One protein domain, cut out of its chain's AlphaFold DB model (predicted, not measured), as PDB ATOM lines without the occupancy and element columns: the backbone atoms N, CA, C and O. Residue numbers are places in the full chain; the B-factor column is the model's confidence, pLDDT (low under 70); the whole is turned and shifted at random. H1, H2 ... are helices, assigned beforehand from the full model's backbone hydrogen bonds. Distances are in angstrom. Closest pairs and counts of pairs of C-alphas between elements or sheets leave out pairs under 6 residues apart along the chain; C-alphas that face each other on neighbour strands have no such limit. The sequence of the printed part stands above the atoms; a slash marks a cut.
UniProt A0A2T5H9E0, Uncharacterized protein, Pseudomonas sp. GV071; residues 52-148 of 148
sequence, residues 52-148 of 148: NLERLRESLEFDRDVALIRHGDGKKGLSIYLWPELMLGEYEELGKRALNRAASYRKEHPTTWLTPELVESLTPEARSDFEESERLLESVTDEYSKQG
ATOM      1  N   ASN A  52     154.829 120.907  91.115       96.94
ATOM      2  CA  ASN A  52     155.489 122.197  90.888       96.94
ATOM      3  C   ASN A  52     154.468 123.354  90.949       96.94
ATOM      4  O   ASN A  52     154.277 124.091  89.981       96.94
ATOM      5  N   LEU A  53     153.774 123.497  92.081       96.00
ATOM      6  CA  LEU A  53     152.608 124.380  92.209       96.00
ATOM      7  C   LEU A  53     152.936 125.868  92.038       96.00
ATOM      8  O   LEU A  53     152.089 126.617  91.561       96.00
ATOM      9  N   GLU A  54     154.142 126.296  92.413       93.62
ATOM     10  CA  GLU A  54     154.592 127.686  92.264       93.62
ATOM     11  C   GLU A  54     154.751 128.059  90.788       93.62
ATOM     12  O   GLU A  54     154.062 128.947  90.298       93.62
ATOM     13  N   ARG A  55     155.539 127.278  90.042       90.81
ATOM     14  CA  ARG A  55     155.703 127.444  88.593       90.81
ATOM     15  C   ARG A  55     154.372 127.345  87.841       90.81
ATOM     16  O   ARG A  55     154.126 128.099  86.901       90.81
ATOM     17  N   LEU A  56     153.503 126.418  88.252       94.94
ATOM     18  CA  LEU A  56     152.159 126.297  87.688       94.94
ATOM     19  C   LEU A  56     151.339 127.572  87.927       94.94
ATOM     20  O   LEU A  56     150.680 128.048  87.004       94.94
ATOM     21  N   ARG A  57     151.383 128.126  89.144       94.50
ATOM     22  CA  ARG A  57     150.691 129.372  89.486       94.50
ATOM     23  C   ARG A  57     151.203 130.533  88.641       94.50
ATOM     24  O   ARG A  57     150.387 131.160  87.978       94.50
ATOM     25  N   GLU A  58     152.514 130.755  88.594       91.50
ATOM     26  CA  GLU A  58     153.122 131.825  87.789       91.50
ATOM     27  C   GLU A  58     152.707 131.721  86.314       91.50
ATOM     28  O   GLU A  58     152.322 132.706  85.684       91.50
ATOM     29  N   SER A  59     152.705 130.502  85.759       91.38
ATOM     30  CA  SER A  59     152.286 130.284  84.374       91.38
ATOM     31  C   SER A  59     150.797 130.564  84.140       91.38
ATOM     32  O   SER A  59     150.441 131.011  83.050       91.38
ATOM     33  N   LEU A  60     149.923 130.284  85.110       94.12
ATOM     34  CA  LEU A  60     148.488 130.581  85.012       94.12
ATOM     35  C   LEU A  60     148.202 132.076  85.198       94.12
ATOM     36  O   LEU A  60     147.325 132.623  84.531       94.12
ATOM     37  N   GLU A  61     148.951 132.748  86.071       94.25
ATOM     38  CA  GLU A  61     148.884 134.202  86.232       94.25
ATOM     39  C   GLU A  61     149.366 134.925  84.967       94.25
ATOM     40  O   GLU A  61     148.774 135.934  84.579       94.25
ATOM     41  N   PHE A  62     150.353 134.363  84.261       90.38
ATOM     42  CA  PHE A  62     150.764 134.848  82.941       90.38
ATOM     43  C   PHE A  62     149.652 134.739  81.909       90.38
ATOM     44  O   PHE A  62     149.327 135.728  81.253       90.38
ATOM     45  N   ASP A  63     149.020 133.568  81.783       91.25
ATOM     46  CA  ASP A  63     147.911 133.405  80.840       91.25
ATOM     47  C   ASP A  63     146.769 134.382  81.129       91.25
ATOM     48  O   ASP A  63     146.179 134.937  80.201       91.25
ATOM     49  N   ARG A  64     146.442 134.571  82.416       94.38
ATOM     50  CA  ARG A  64     145.401 135.494  82.877       94.38
ATOM     51  C   ARG A  64     145.690 136.905  82.373       94.38
ATOM     52  O   ARG A  64     144.811 137.530  81.784       94.38
ATOM     53  N   ASP A  65     146.910 137.387  82.571       94.06
ATOM     54  CA  ASP A  65     147.289 138.748  82.196       94.06
ATOM     55  C   ASP A  65     147.341 138.923  80.680       94.06
ATOM     56  O   ASP A  65     146.783 139.884  80.151       94.06
ATOM     57  N   VAL A  66     147.900 137.945  79.961       90.19
ATOM     58  CA  VAL A  66     147.886 137.926  78.493       90.19
ATOM     59  C   VAL A  66     146.453 137.938  77.956       90.19
ATOM     60  O   VAL A  66     146.168 138.638  76.985       90.19
ATOM     61  N   ALA A  67     145.525 137.200  78.571       90.56
ATOM     62  CA  ALA A  67     144.123 137.191  78.159       90.56
ATOM     63  C   ALA A  67     143.436 138.547  78.391       90.56
ATOM     64  O   ALA A  67     142.690 139.002  77.521       90.56
ATOM     65  N   LEU A  68     143.703 139.215  79.519       92.69
ATOM     66  CA  LEU A  68     143.178 140.556  79.808       92.69
ATOM     67  C   LEU A  68     143.727 141.606  78.828       92.69
ATOM     68  O   LEU A  68     142.951 142.410  78.309       92.69
ATOM     69  N   ILE A  69     145.026 141.557  78.512       91.81
ATOM     70  CA  ILE A  69     145.663 142.412  77.493       91.81
ATOM     71  C   ILE A  69     145.005 142.183  76.128       91.81
ATOM     72  O   ILE A  69     144.500 143.124  75.520       91.81
ATOM     73  N   ARG A  70     144.911 140.920  75.682       87.50
ATOM     74  CA  ARG A  70     144.280 140.555  74.401       87.50
ATOM     75  C   ARG A  70     142.828 141.023  74.312       87.50
ATOM     76  O   ARG A  70     142.396 141.444  73.243       87.50
ATOM     77  N   HIS A  71     142.072 140.962  75.410       88.25
ATOM     78  CA  HIS A  71     140.719 141.522  75.469       88.25
ATOM     79  C   HIS A  71     140.731 143.042  75.285       88.25
ATOM     80  O   HIS A  71     139.975 143.571  74.468       88.25
ATOM     81  N   GLY A  72     141.617 143.742  75.998       87.88
ATOM     82  CA  GLY A  72     141.804 145.187  75.867       87.88
ATOM     83  C   GLY A  72     142.145 145.624  74.438       87.88
ATOM     84  O   GLY A  72     141.563 146.589  73.938       87.88
ATOM     85  N   ASP A  73     143.024 144.885  73.760       84.81
ATOM     86  CA  ASP A  73     143.396 145.127  72.363       84.81
ATOM     87  C   ASP A  73     142.246 144.802  71.411       84.81
ATOM     88  O   ASP A  73     141.893 145.595  70.533       84.81
ATOM     89  N   GLY A  74     141.605 143.650  71.616       79.12
ATOM     90  CA  GLY A  74     140.483 143.181  70.808       79.12
ATOM     91  C   GLY A  74     139.291 144.136  70.836       79.12
ATOM     92  O   GLY A  74     138.661 144.352  69.803       79.12
ATOM     93  N   LYS A  75     139.028 144.782  71.981       78.00
ATOM     94  CA  LYS A  75     137.963 145.788  72.141       78.00
ATOM     95  C   LYS A  75     138.195 147.045  71.292       78.00
ATOM     96  O   LYS A  75     137.234 147.719  70.931       78.00
ATOM     97  N   LYS A  76     139.453 147.367  70.965       72.25
ATOM     98  CA  LYS A  76     139.821 148.507  70.105       72.25
ATOM     99  C   LYS A  76     139.856 148.136  68.616       72.25
ATOM    100  O   LYS A  76     139.843 149.024  67.764       72.25
ATOM    101  N   GLY A  77     139.922 146.845  68.294       69.44
ATOM    102  CA  GLY A  77     140.086 146.340  66.936       69.44
ATOM    103  C   GLY A  77     138.788 146.271  66.126       69.44
ATOM    104  O   GLY A  77     137.702 146.032  66.645       69.44
ATOM    105  N   LEU A  78     138.908 146.384  64.798       70.44
ATOM    106  CA  LEU A  78     137.797 146.144  63.860       70.44
ATOM    107  C   LEU A  78     137.377 144.665  63.783       70.44
ATOM    108  O   LEU A  78     136.354 144.340  63.181       70.44
ATOM    109  N   SER A  79     138.155 143.762  64.385       66.75
ATOM    110  CA  SER A  79     137.891 142.321  64.426       66.75
ATOM    111  C   SER A  79     136.579 141.980  65.131       66.75
ATOM    112  O   SER A  79     135.939 141.001  64.758       66.75
ATOM    113  N   ILE A  80     136.117 142.814  66.067       66.94
ATOM    114  CA  ILE A  80     134.821 142.648  66.740       66.94
ATOM    115  C   ILE A  80     133.642 142.601  65.753       66.94
ATOM    116  O   ILE A  80     132.674 141.876  65.966       66.94
ATOM    117  N   TYR A  81     133.746 143.303  64.620       72.38
ATOM    118  CA  TYR A  81     132.716 143.311  63.577       72.38
ATOM    119  C   TYR A  81     132.759 142.074  62.673       72.38
ATOM    120  O   TYR A  81     131.797 141.804  61.957       72.38
ATOM    121  N   LEU A  82     133.863 141.321  62.682       71.38
ATOM    122  CA  LEU A  82     134.001 140.084  61.910       71.38
ATOM    123  C   LEU A  82     133.334 138.887  62.611       71.38
ATOM    124  O   LEU A  82     132.977 137.917  61.933       71.38
ATOM    125  N   TRP A  83     133.139 138.975  63.933       75.19
ATOM    126  CA  TRP A  83     132.477 137.970  64.775       75.19
ATOM    127  C   TRP A  83     131.478 138.612  65.758       75.19
ATOM    128  O   TRP A  83     131.658 138.522  66.976       75.19
ATOM    129  N   PRO A  84     130.415 139.269  65.257       74.25
ATOM    130  CA  PRO A  84     129.405 139.910  66.102       74.25
ATOM    131  C   PRO A  84     128.692 138.923  67.040       74.25
ATOM    132  O   PRO A  84     128.178 139.330  68.078       74.25
ATOM    133  N   GLU A  85     128.688 137.628  66.716       74.75
ATOM    134  CA  GLU A  85     128.161 136.563  67.571       74.75
ATOM    135  C   GLU A  85     128.841 136.480  68.948       74.75
ATOM    136  O   GLU A  85     128.213 136.039  69.907       74.75
ATOM    137  N   LEU A  86     130.088 136.944  69.074       71.12
ATOM    138  CA  LEU A  86     130.816 136.965  70.347       71.12
ATOM    139  C   LEU A  86     130.343 138.089  71.282       71.12
ATOM    140  O   LEU A  86     130.651 138.068  72.470       71.12
ATOM    141  N   MET A  87     129.588 139.052  70.752       71.12
ATOM    142  CA  MET A  87     129.108 140.240  71.462       71.12
ATOM    143  C   MET A  87     127.634 140.148  71.858       71.12
ATOM    144  O   MET A  87     127.042 141.159  72.218       71.12
ATOM    145  N   LEU A  88     127.011 138.973  71.731       74.38
ATOM    146  CA  LEU A  88     125.574 138.811  71.922       74.38
ATOM    147  C   LEU A  88     125.252 137.618  72.827       74.38
ATOM    148  O   LEU A  88     125.880 136.559  72.759       74.38
ATOM    149  N   GLY A  89     124.200 137.775  73.631       74.88
ATOM    150  CA  GLY A  89     123.580 136.686  74.385       74.88
ATOM    151  C   GLY A  89     124.495 136.078  75.450       74.88
ATOM    152  O   GLY A  89     125.157 136.783  76.207       74.88
ATOM    153  N   GLU A  90     124.517 134.748  75.535       73.31
ATOM    154  CA  GLU A  90     125.251 134.028  76.583       73.31
ATOM    155  C   GLU A  90     126.774 134.199  76.489       73.31
ATOM    156  O   GLU A  90     127.451 134.152  77.516       73.31
ATOM    157  N   TYR A  91     127.315 134.430  75.288       74.25
ATOM    158  CA  TYR A  91     128.753 134.633  75.087       74.25
ATOM    159  C   TYR A  91     129.248 135.924  75.733       74.25
ATOM    160  O   TYR A  91     130.299 135.919  76.374       74.25
ATOM    161  N   GLU A  92     128.461 136.997  75.642       80.38
ATOM    162  CA  GLU A  92     128.780 138.274  76.277       80.38
ATOM    163  C   GLU A  92     128.810 138.129  77.807       80.38
ATOM    164  O   GLU A  92     129.772 138.526  78.466       80.38
ATOM    165  N   GLU A  93     127.793 137.488  78.384       83.19
ATOM    166  CA  GLU A  93     127.666 137.326  79.836       83.19
ATOM    167  C   GLU A  93     128.674 136.326  80.423       83.19
ATOM    168  O   GLU A  93     129.177 136.498  81.539       83.19
ATOM    169  N   LEU A  94     129.008 135.260  79.689       81.88
ATOM    170  CA  LEU A  94     130.098 134.356  80.064       81.88
ATOM    171  C   LEU A  94     131.453 135.063  79.984       81.88
ATOM    172  O   LEU A  94     132.252 134.933  80.914       81.88
ATOM    173  N   GLY A  95     131.680 135.842  78.922       84.62
ATOM    174  CA  GLY A  95     132.881 136.651  78.741       84.62
ATOM    175  C   GLY A  95     133.074 137.637  79.890       84.62
ATOM    176  O   GLY A  95     134.103 137.599  80.560       84.62
ATOM    177  N   LYS A  96     132.052 138.442  80.208       87.94
ATOM    178  CA  LYS A  96     132.083 139.393  81.333       87.94
ATOM    179  C   LYS A  96     132.381 138.709  82.665       87.94
ATOM    180  O   LYS A  96     133.251 139.159  83.402       87.94
ATOM    181  N   ARG A  97     131.723 137.586  82.975       89.31
ATOM    182  CA  ARG A  97     131.991 136.840  84.219       89.31
ATOM    183  C   ARG A  97     133.413 136.288  84.286       89.31
ATOM    184  O   ARG A  97     134.000 136.239  85.367       89.31
ATOM    185  N   ALA A  98     133.965 135.831  83.164       90.50
ATOM    186  CA  ALA A  98     135.353 135.385  83.105       90.50
ATOM    187  C   ALA A  98     136.322 136.556  83.343       90.50
ATOM    188  O   ALA A  98     137.217 136.428  84.176       90.50
ATOM    189  N   LEU A  99     136.084 137.698  82.691       92.75
ATOM    190  CA  LEU A  99     136.881 138.916  82.843       92.75
ATOM    191  C   LEU A  99     136.832 139.462  84.273       92.75
ATOM    192  O   LEU A  99     137.887 139.741  84.835       92.75
ATOM    193  N   ASN A 100     135.651 139.524  84.898       93.88
ATOM    194  CA  ASN A 100     135.507 139.961  86.290       93.88
ATOM    195  C   ASN A 100     136.329 139.079  87.233       93.88
ATOM    196  O   ASN A 100     137.107 139.587  88.029       93.88
ATOM    197  N   ARG A 101     136.229 137.746  87.108       93.25
ATOM    198  CA  ARG A 101     137.007 136.825  87.955       93.25
ATOM    199  C   ARG A 101     138.511 136.977  87.750       93.25
ATOM    200  O   ARG A 101     139.248 136.984  88.730       93.25
ATOM    201  N   ALA A 102     138.958 137.104  86.502       94.81
ATOM    202  CA  ALA A 102     140.368 137.307  86.187       94.81
ATOM    203  C   ALA A 102     140.890 138.632  86.766       94.81
ATOM    204  O   ALA A 102     141.922 138.643  87.435       94.81
ATOM    205  N   ALA A 103     140.150 139.726  86.570       95.62
ATOM    206  CA  ALA A 103     140.512 141.051  87.057       95.62
ATOM    207  C   ALA A 103     140.496 141.138  88.592       95.62
ATOM    208  O   ALA A 103     141.440 141.656  89.186       95.62
ATOM    209  N   SER A 104     139.469 140.595  89.251       95.31
ATOM    210  CA  SER A 104     139.403 140.532  90.716       95.31
ATOM    211  C   SER A 104     140.554 139.709  91.290       95.31
ATOM    212  O   SER A 104     141.245 140.176  92.191       95.31
ATOM    213  N   TYR A 105     140.828 138.532  90.716       94.88
ATOM    214  CA  TYR A 105     141.940 137.697  91.164       94.88
ATOM    215  C   TYR A 105     143.294 138.405  90.999       94.88
ATOM    216  O   TYR A 105     144.107 138.362  91.918       94.88
ATOM    217  N   ARG A 106     143.527 139.102  89.874       94.69
ATOM    218  CA  ARG A 106     144.736 139.920  89.669       94.69
ATOM    219  C   ARG A 106     144.864 141.033  90.703       94.69
ATOM    220  O   ARG A 106     145.956 141.275  91.197       94.69
ATOM    221  N   LYS A 107     143.769 141.710  91.041       93.81
ATOM    222  CA  LYS A 107     143.785 142.794  92.030       93.81
ATOM    223  C   LYS A 107     144.210 142.311  93.417       93.81
ATOM    224  O   LYS A 107     144.882 143.037  94.142       93.81
ATOM    225  N   GLU A 108     143.828 141.087  93.766       94.06
ATOM    226  CA  GLU A 108     144.245 140.413  95.000       94.06
ATOM    227  C   GLU A 108     145.667 139.833  94.908       94.06
ATOM    228  O   GLU A 108     146.352 139.728  95.924       94.06
ATOM    229  N   HIS A 109     146.121 139.491  93.696       92.94
ATOM    230  CA  HIS A 109     147.421 138.875  93.410       92.94
ATOM    231  C   HIS A 109     148.140 139.619  92.268       92.94
ATOM    232  O   HIS A 109     148.178 139.119  91.130       92.94
ATOM    233  N   PRO A 110     148.676 140.829  92.533       88.88
ATOM    234  CA  PRO A 110     149.357 141.614  91.515       88.88
ATOM    235  C   PRO A 110     150.619 140.896  91.046       88.88
ATOM    236  O   PRO A 110     151.454 140.497  91.857       88.88
ATOM    237  N   THR A 111     150.771 140.760  89.735       85.69
ATOM    238  CA  THR A 111     151.996 140.239  89.116       85.69
ATOM    239  C   THR A 111     152.751 141.357  88.416       85.69
ATOM    240  O   THR A 111     152.148 142.203  87.743       85.69
ATOM    241  N   THR A 112     154.074 141.317  88.563       79.38
ATOM    242  CA  THR A 112     155.019 142.244  87.937       79.38
ATOM    243  C   THR A 112     155.832 141.482  86.900       79.38
ATOM    244  O   THR A 112     156.645 140.629  87.246       79.38
ATOM    245  N   TRP A 113     155.609 141.786  85.622       69.25
ATOM    246  CA  TRP A 113     156.287 141.125  84.496       69.25
ATOM    247  C   TRP A 113     157.651 141.732  84.171       69.25
ATOM    248  O   TRP A 113     158.495 141.085  83.554       69.25
ATOM    249  N   LEU A 114     157.855 142.982  84.574       70.62
ATOM    250  CA  LEU A 114     159.041 143.764  84.273       70.62
ATOM    251  C   LEU A 114     159.880 143.902  85.535       70.62
ATOM    252  O   LEU A 114     159.620 144.760  86.380       70.62
ATOM    253  N   THR A 115     160.899 143.060  85.667       77.38
ATOM    254  CA  THR A 115     161.952 143.340  86.641       77.38
ATOM    255  C   THR A 115     162.848 144.458  86.095       77.38
ATOM    256  O   THR A 115     162.978 144.590  84.871       77.38
ATOM    257  N   PRO A 116     163.477 145.274  86.956       77.19
ATOM    258  CA  PRO A 116     164.401 146.318  86.511       77.19
ATOM    259  C   PRO A 116     165.482 145.788  85.557       77.19
ATOM    260  O   PRO A 116     165.786 146.423  84.549       77.19
ATOM    261  N   GLU A 117     165.983 144.577  85.808       80.25
ATOM    262  CA  GLU A 117     166.996 143.918  84.981       80.25
ATOM    263  C   GLU A 117     166.473 143.602  83.574       80.25
ATOM    264  O   GLU A 117     167.188 143.776  82.584       80.25
ATOM    265  N   LEU A 118     165.212 143.167  83.463       78.50
ATOM    266  CA  LEU A 118     164.589 142.911  82.169       78.50
ATOM    267  C   LEU A 118     164.400 144.223  81.403       78.50
ATOM    268  O   LEU A 118     164.789 144.304  80.242       78.50
ATOM    269  N   VAL A 119     163.898 145.271  82.062       78.44
ATOM    270  CA  VAL A 119     163.675 146.598  81.460       78.44
ATOM    271  C   VAL A 119     164.964 147.191  80.890       78.44
ATOM    272  O   VAL A 119     164.951 147.767  79.798       78.44
ATOM    273  N   GLU A 120     166.082 147.043  81.599       82.88
ATOM    274  CA  GLU A 120     167.398 147.519  81.162       82.88
ATOM    275  C   GLU A 120     167.940 146.761  79.943       82.88
ATOM    276  O   GLU A 120     168.657 147.344  79.132       82.88
ATOM    277  N   SER A 121     167.563 145.490  79.781       86.62
ATOM    278  CA  SER A 121     167.990 144.648  78.655       86.62
ATOM    279  C   SER A 121     167.182 144.849  77.364       86.62
ATOM    280  O   SER A 121     167.610 144.409  76.294       86.62
ATOM    281  N   LEU A 122     166.017 145.498  77.446       87.31
ATOM    282  CA  LEU A 122     165.114 145.694  76.313       87.31
ATOM    283  C   LEU A 122     165.542 146.867  75.426       87.31
ATOM    284  O   LEU A 122     166.056 147.884  75.898       87.31
ATOM    285  N   THR A 123     165.258 146.755  74.125       92.06
ATOM    286  CA  THR A 123     165.355 147.907  73.222       92.06
ATOM    287  C   THR A 123     164.301 148.960  73.594       92.06
ATOM    288  O   THR A 123     163.293 148.620  74.224       92.06
ATOM    289  N   PRO A 124     164.490 150.237  73.214       89.50
ATOM    290  CA  PRO A 124     163.501 151.283  73.474       89.50
ATOM    291  C   PRO A 124     162.104 150.949  72.938       89.50
ATOM    292  O   PRO A 124     161.110 151.232  73.600       89.50
ATOM    293  N   GLU A 125     162.029 150.312  71.767       88.31
ATOM    294  CA  GLU A 125     160.773 149.901  71.136       88.31
ATOM    295  C   GLU A 125     160.078 148.823  71.966       88.31
ATOM    296  O   GLU A 125     158.926 148.992  72.353       88.31
ATOM    297  N   ALA A 126     160.804 147.760  72.329       84.88
ATOM    298  CA  ALA A 126     160.248 146.694  73.150       84.88
ATOM    299  C   ALA A 126     159.787 147.229  74.513       84.88
ATOM    300  O   ALA A 126     158.714 146.869  74.986       84.88
ATOM    301  N   ARG A 127     160.557 148.133  75.131       85.69
ATOM    302  CA  ARG A 127     160.162 148.783  76.388       85.69
ATOM    303  C   ARG A 127     158.845 149.547  76.243       85.69
ATOM    304  O   ARG A 127     157.972 149.385  77.087       85.69
ATOM    305  N   SER A 128     158.686 150.324  75.170       87.88
ATOM    306  CA  SER A 128     157.440 151.043  74.885       87.88
ATOM    307  C   SER A 128     156.250 150.091  74.725       87.88
ATOM    308  O   SER A 128     155.185 150.349  75.286       87.88
ATOM    309  N   ASP A 129     156.427 148.978  74.006       86.12
ATOM    310  CA  ASP A 129     155.375 147.969  73.809       86.12
ATOM    311  C   ASP A 129     154.958 147.318  75.140       86.12
ATOM    312  O   ASP A 129     153.773 147.087  75.404       86.12
ATOM    313  N   PHE A 130     155.932 147.058  76.016       86.00
ATOM    314  CA  PHE A 130     155.688 146.533  77.356       86.00
ATOM    315  C   PHE A 130     154.959 147.543  78.254       86.00
ATOM    316  O   PHE A 130     153.983 147.175  78.904       86.00
ATOM    317  N   GLU A 131     155.368 148.813  78.252       87.75
ATOM    318  CA  GLU A 131     154.695 149.887  79.002       87.75
ATOM    319  C   GLU A 131     153.261 150.134  78.503       87.75
ATOM    320  O   GLU A 131     152.360 150.471  79.276       87.75
ATOM    321  N   GLU A 132     153.007 149.995  77.200       89.00
ATOM    322  CA  GLU A 132     151.648 150.031  76.656       89.00
ATOM    323  C   GLU A 132     150.819 148.831  77.122       89.00
ATOM    324  O   GLU A 132     149.692 149.015  77.589       89.00
ATOM    325  N   SER A 133     151.394 147.629  77.067       89.44
ATOM    326  CA  SER A 133     150.742 146.399  77.524       89.44
ATOM    327  C   SER A 133     150.400 146.451  79.014       89.44
ATOM    328  O   SER A 133     149.304 146.058  79.409       89.44
ATOM    329  N   GLU A 134     151.296 146.987  79.846       89.31
ATOM    330  CA  GLU A 134     151.072 147.170  81.281       89.31
ATOM    331  C   GLU A 134     149.952 148.182  81.548       89.31
ATOM    332  O   GLU A 134     149.010 147.888  82.283       89.31
ATOM    333  N   ARG A 135     149.972 149.343  80.878       90.75
ATOM    334  CA  ARG A 135     148.881 150.327  80.988       90.75
ATOM    335  C   ARG A 135     147.536 149.745  80.565       90.75
ATOM    336  O   ARG A 135     146.512 150.046  81.183       90.75
ATOM    337  N   LEU A 136     147.522 148.932  79.512       91.69
ATOM    338  CA  LEU A 136     146.316 148.260  79.052       91.69
ATOM    339  C   LEU A 136     145.823 147.235  80.072       91.69
ATOM    340  O   LEU A 136     144.634 147.224  80.387       91.69
ATOM    341  N   LEU A 137     146.728 146.414  80.605       93.00
ATOM    342  CA  LEU A 137     146.424 145.425  81.631       93.00
ATOM    343  C   LEU A 137     145.797 146.080  82.862       93.00
ATOM    344  O   LEU A 137     144.747 145.627  83.319       93.00
ATOM    345  N   GLU A 138     146.384 147.168  83.361       93.19
ATOM    346  CA  GLU A 138     145.844 147.914  84.501       93.19
ATOM    347  C   GLU A 138     144.473 148.515  84.179       93.19
ATOM    348  O   GLU A 138     143.516 148.324  84.931       93.19
ATOM    349  N   SER A 139     144.319 149.145  83.009       93.12
ATOM    350  CA  SER A 139     143.034 149.706  82.581       93.12
ATOM    351  C   SER A 139     141.922 148.653  82.503       93.12
ATOM    352  O   SER A 139     140.797 148.927  82.921       93.12
ATOM    353  N   VAL A 140     142.202 147.468  81.951       93.31
ATOM    354  CA  VAL A 140     141.220 146.375  81.851       93.31
ATOM    355  C   VAL A 140     140.936 145.793  83.236       93.31
ATOM    356  O   VAL A 140     139.783 145.544  83.582       93.31
ATOM    357  N   THR A 141     141.963 145.625  84.066       94.50
ATOM    358  CA  THR A 141     141.807 145.131  85.441       94.50
ATOM    359  C   THR A 141     140.907 146.058  86.258       94.50
ATOM    360  O   THR A 141     139.993 145.599  86.945       94.50
ATOM    361  N   ASP A 142     141.081 147.370  86.141       93.81
ATOM    362  CA  ASP A 142     140.233 148.348  86.818       93.81
ATOM    363  C   ASP A 142     138.803 148.417  86.271       93.81
ATOM    364  O   ASP A 142     137.875 148.678  87.043       93.81
ATOM    365  N   GLU A 143     138.609 148.188  84.968       93.38
ATOM    366  CA  GLU A 143     137.280 148.123  84.344       93.38
ATOM    367  C   GLU A 143     136.462 146.955  84.920       93.38
ATOM    368  O   GLU A 143     135.325 147.154  85.352       93.38
ATOM    369  N   TYR A 144     137.050 145.755  84.978       92.62
ATOM    370  CA  TYR A 144     136.324 144.519  85.301       92.62
ATOM    371  C   TYR A 144     136.402 144.100  86.780       92.62
ATOM    372  O   TYR A 144     135.574 143.317  87.239       92.62
ATOM    373  N   SER A 145     137.321 144.653  87.581       89.00
ATOM    374  CA  SER A 145     137.398 144.350  89.026       89.00
ATOM    375  C   SER A 145     136.356 145.079  89.885       89.00
ATOM    376  O   SER A 145     136.187 144.745  91.056       89.00
ATOM    377  N   LYS A 146     135.660 146.091  89.344       68.00
ATOM    378  CA  LYS A 146     134.687 146.925  90.086       68.00
ATOM    379  C   LYS A 146     133.262 146.357  90.125       68.00
ATOM    380  O   LYS A 146     132.402 146.962  90.755       68.00
ATOM    381  N   GLN A 147     133.000 145.244  89.439       55.41
ATOM    382  CA  GLN A 147     131.653 144.677  89.260       55.41
ATOM    383  C   GLN A 147     131.471 143.296  89.919       55.41
ATOM    384  O   GLN A 147     130.597 142.534  89.502       55.41
ATOM    385  N   GLY A 148     132.316 142.959  90.900       47.91
ATOM    386  CA  GLY A 148     132.211 141.743  91.718       47.91
ATOM    387  C   GLY A 148     131.408 141.965  92.990       47.91
ATOM    388  O   GLY A 148     131.657 142.999  93.649       47.91
TER     389      GLY A 148
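Overview. This is residues 52 to 148 of the 148 residues of an uncharacterized protein of Pseudomonas sp. GV071 (UniProt A0A2T5H9E0). Two long helices, H1 and H6, cross as an X, and H4 packs on both with its later part. Short H2 and H3 turn the chain from H1 to H4 at one end, while H5 lies far out at the other, before H6 folds back. Residues 52 to 57, 74 to 85 and 88 to 94 stick out. The 97 printed residues have six named helices, H1 to H6 in order, and no named strand: all helix, only just compact, close to loose, radius of gyration of the C-alphas 15.0 A, spans 45 by 33 by 25 A.

Arrangement. Start at H1, residues 53 to 76; its residues 65 to 73 touch H6, residues 124 to 147, about perpendicular at 90 degrees, with closest C-alphas Ile 69 and Leu 137 5.2 A apart. H4, residues 90 to 108, touches H1 at a steep tilt of 53 degrees, opposite ways; the closest C-alphas, Arg 64 and Ala 102, are 6.3 A apart. H4 touches H6 at 73 degrees, only just about perpendicular, closest at C-alphas Ala 103 and Thr 141, 4.6 A. H5, residues 116 to 121, is close to H6 but not clearly touching: the closest C-alphas, Val 119 and Arg 127, are 6.5 A apart. H3, residues 84 to 87, is close to H4 but not clearly touching, closest at C-alphas Leu 86 and Glu 92, 6.4 A. H2, residues 78 to 81, is apart from H4. Every O i to N i+4 pair is within hydrogen-bond range in H4 and H5, 19 of 20 in H1 and 18 of 20 in H6; H2 and H3 are too short for one, and each has its 1 O i to N i+3 pair within range.

Along the chain. Find C-alpha 53 at (152.608, 124.380, 92.209); from there H1 runs 35.1 A. H4 runs 27.2 A from C-alpha 90, and H6 runs 36.2 A to C-alpha 147 at (131.653, 144.677, 89.260).

Size, cuts and confidence. The C-alphas of Gly 89 and Glu 120 are farthest apart, 45.6 A. The printed part has no cut and no long link. Look for pLDDT under 70 at residues 77, 79 to 80, 113 and 146 to 148.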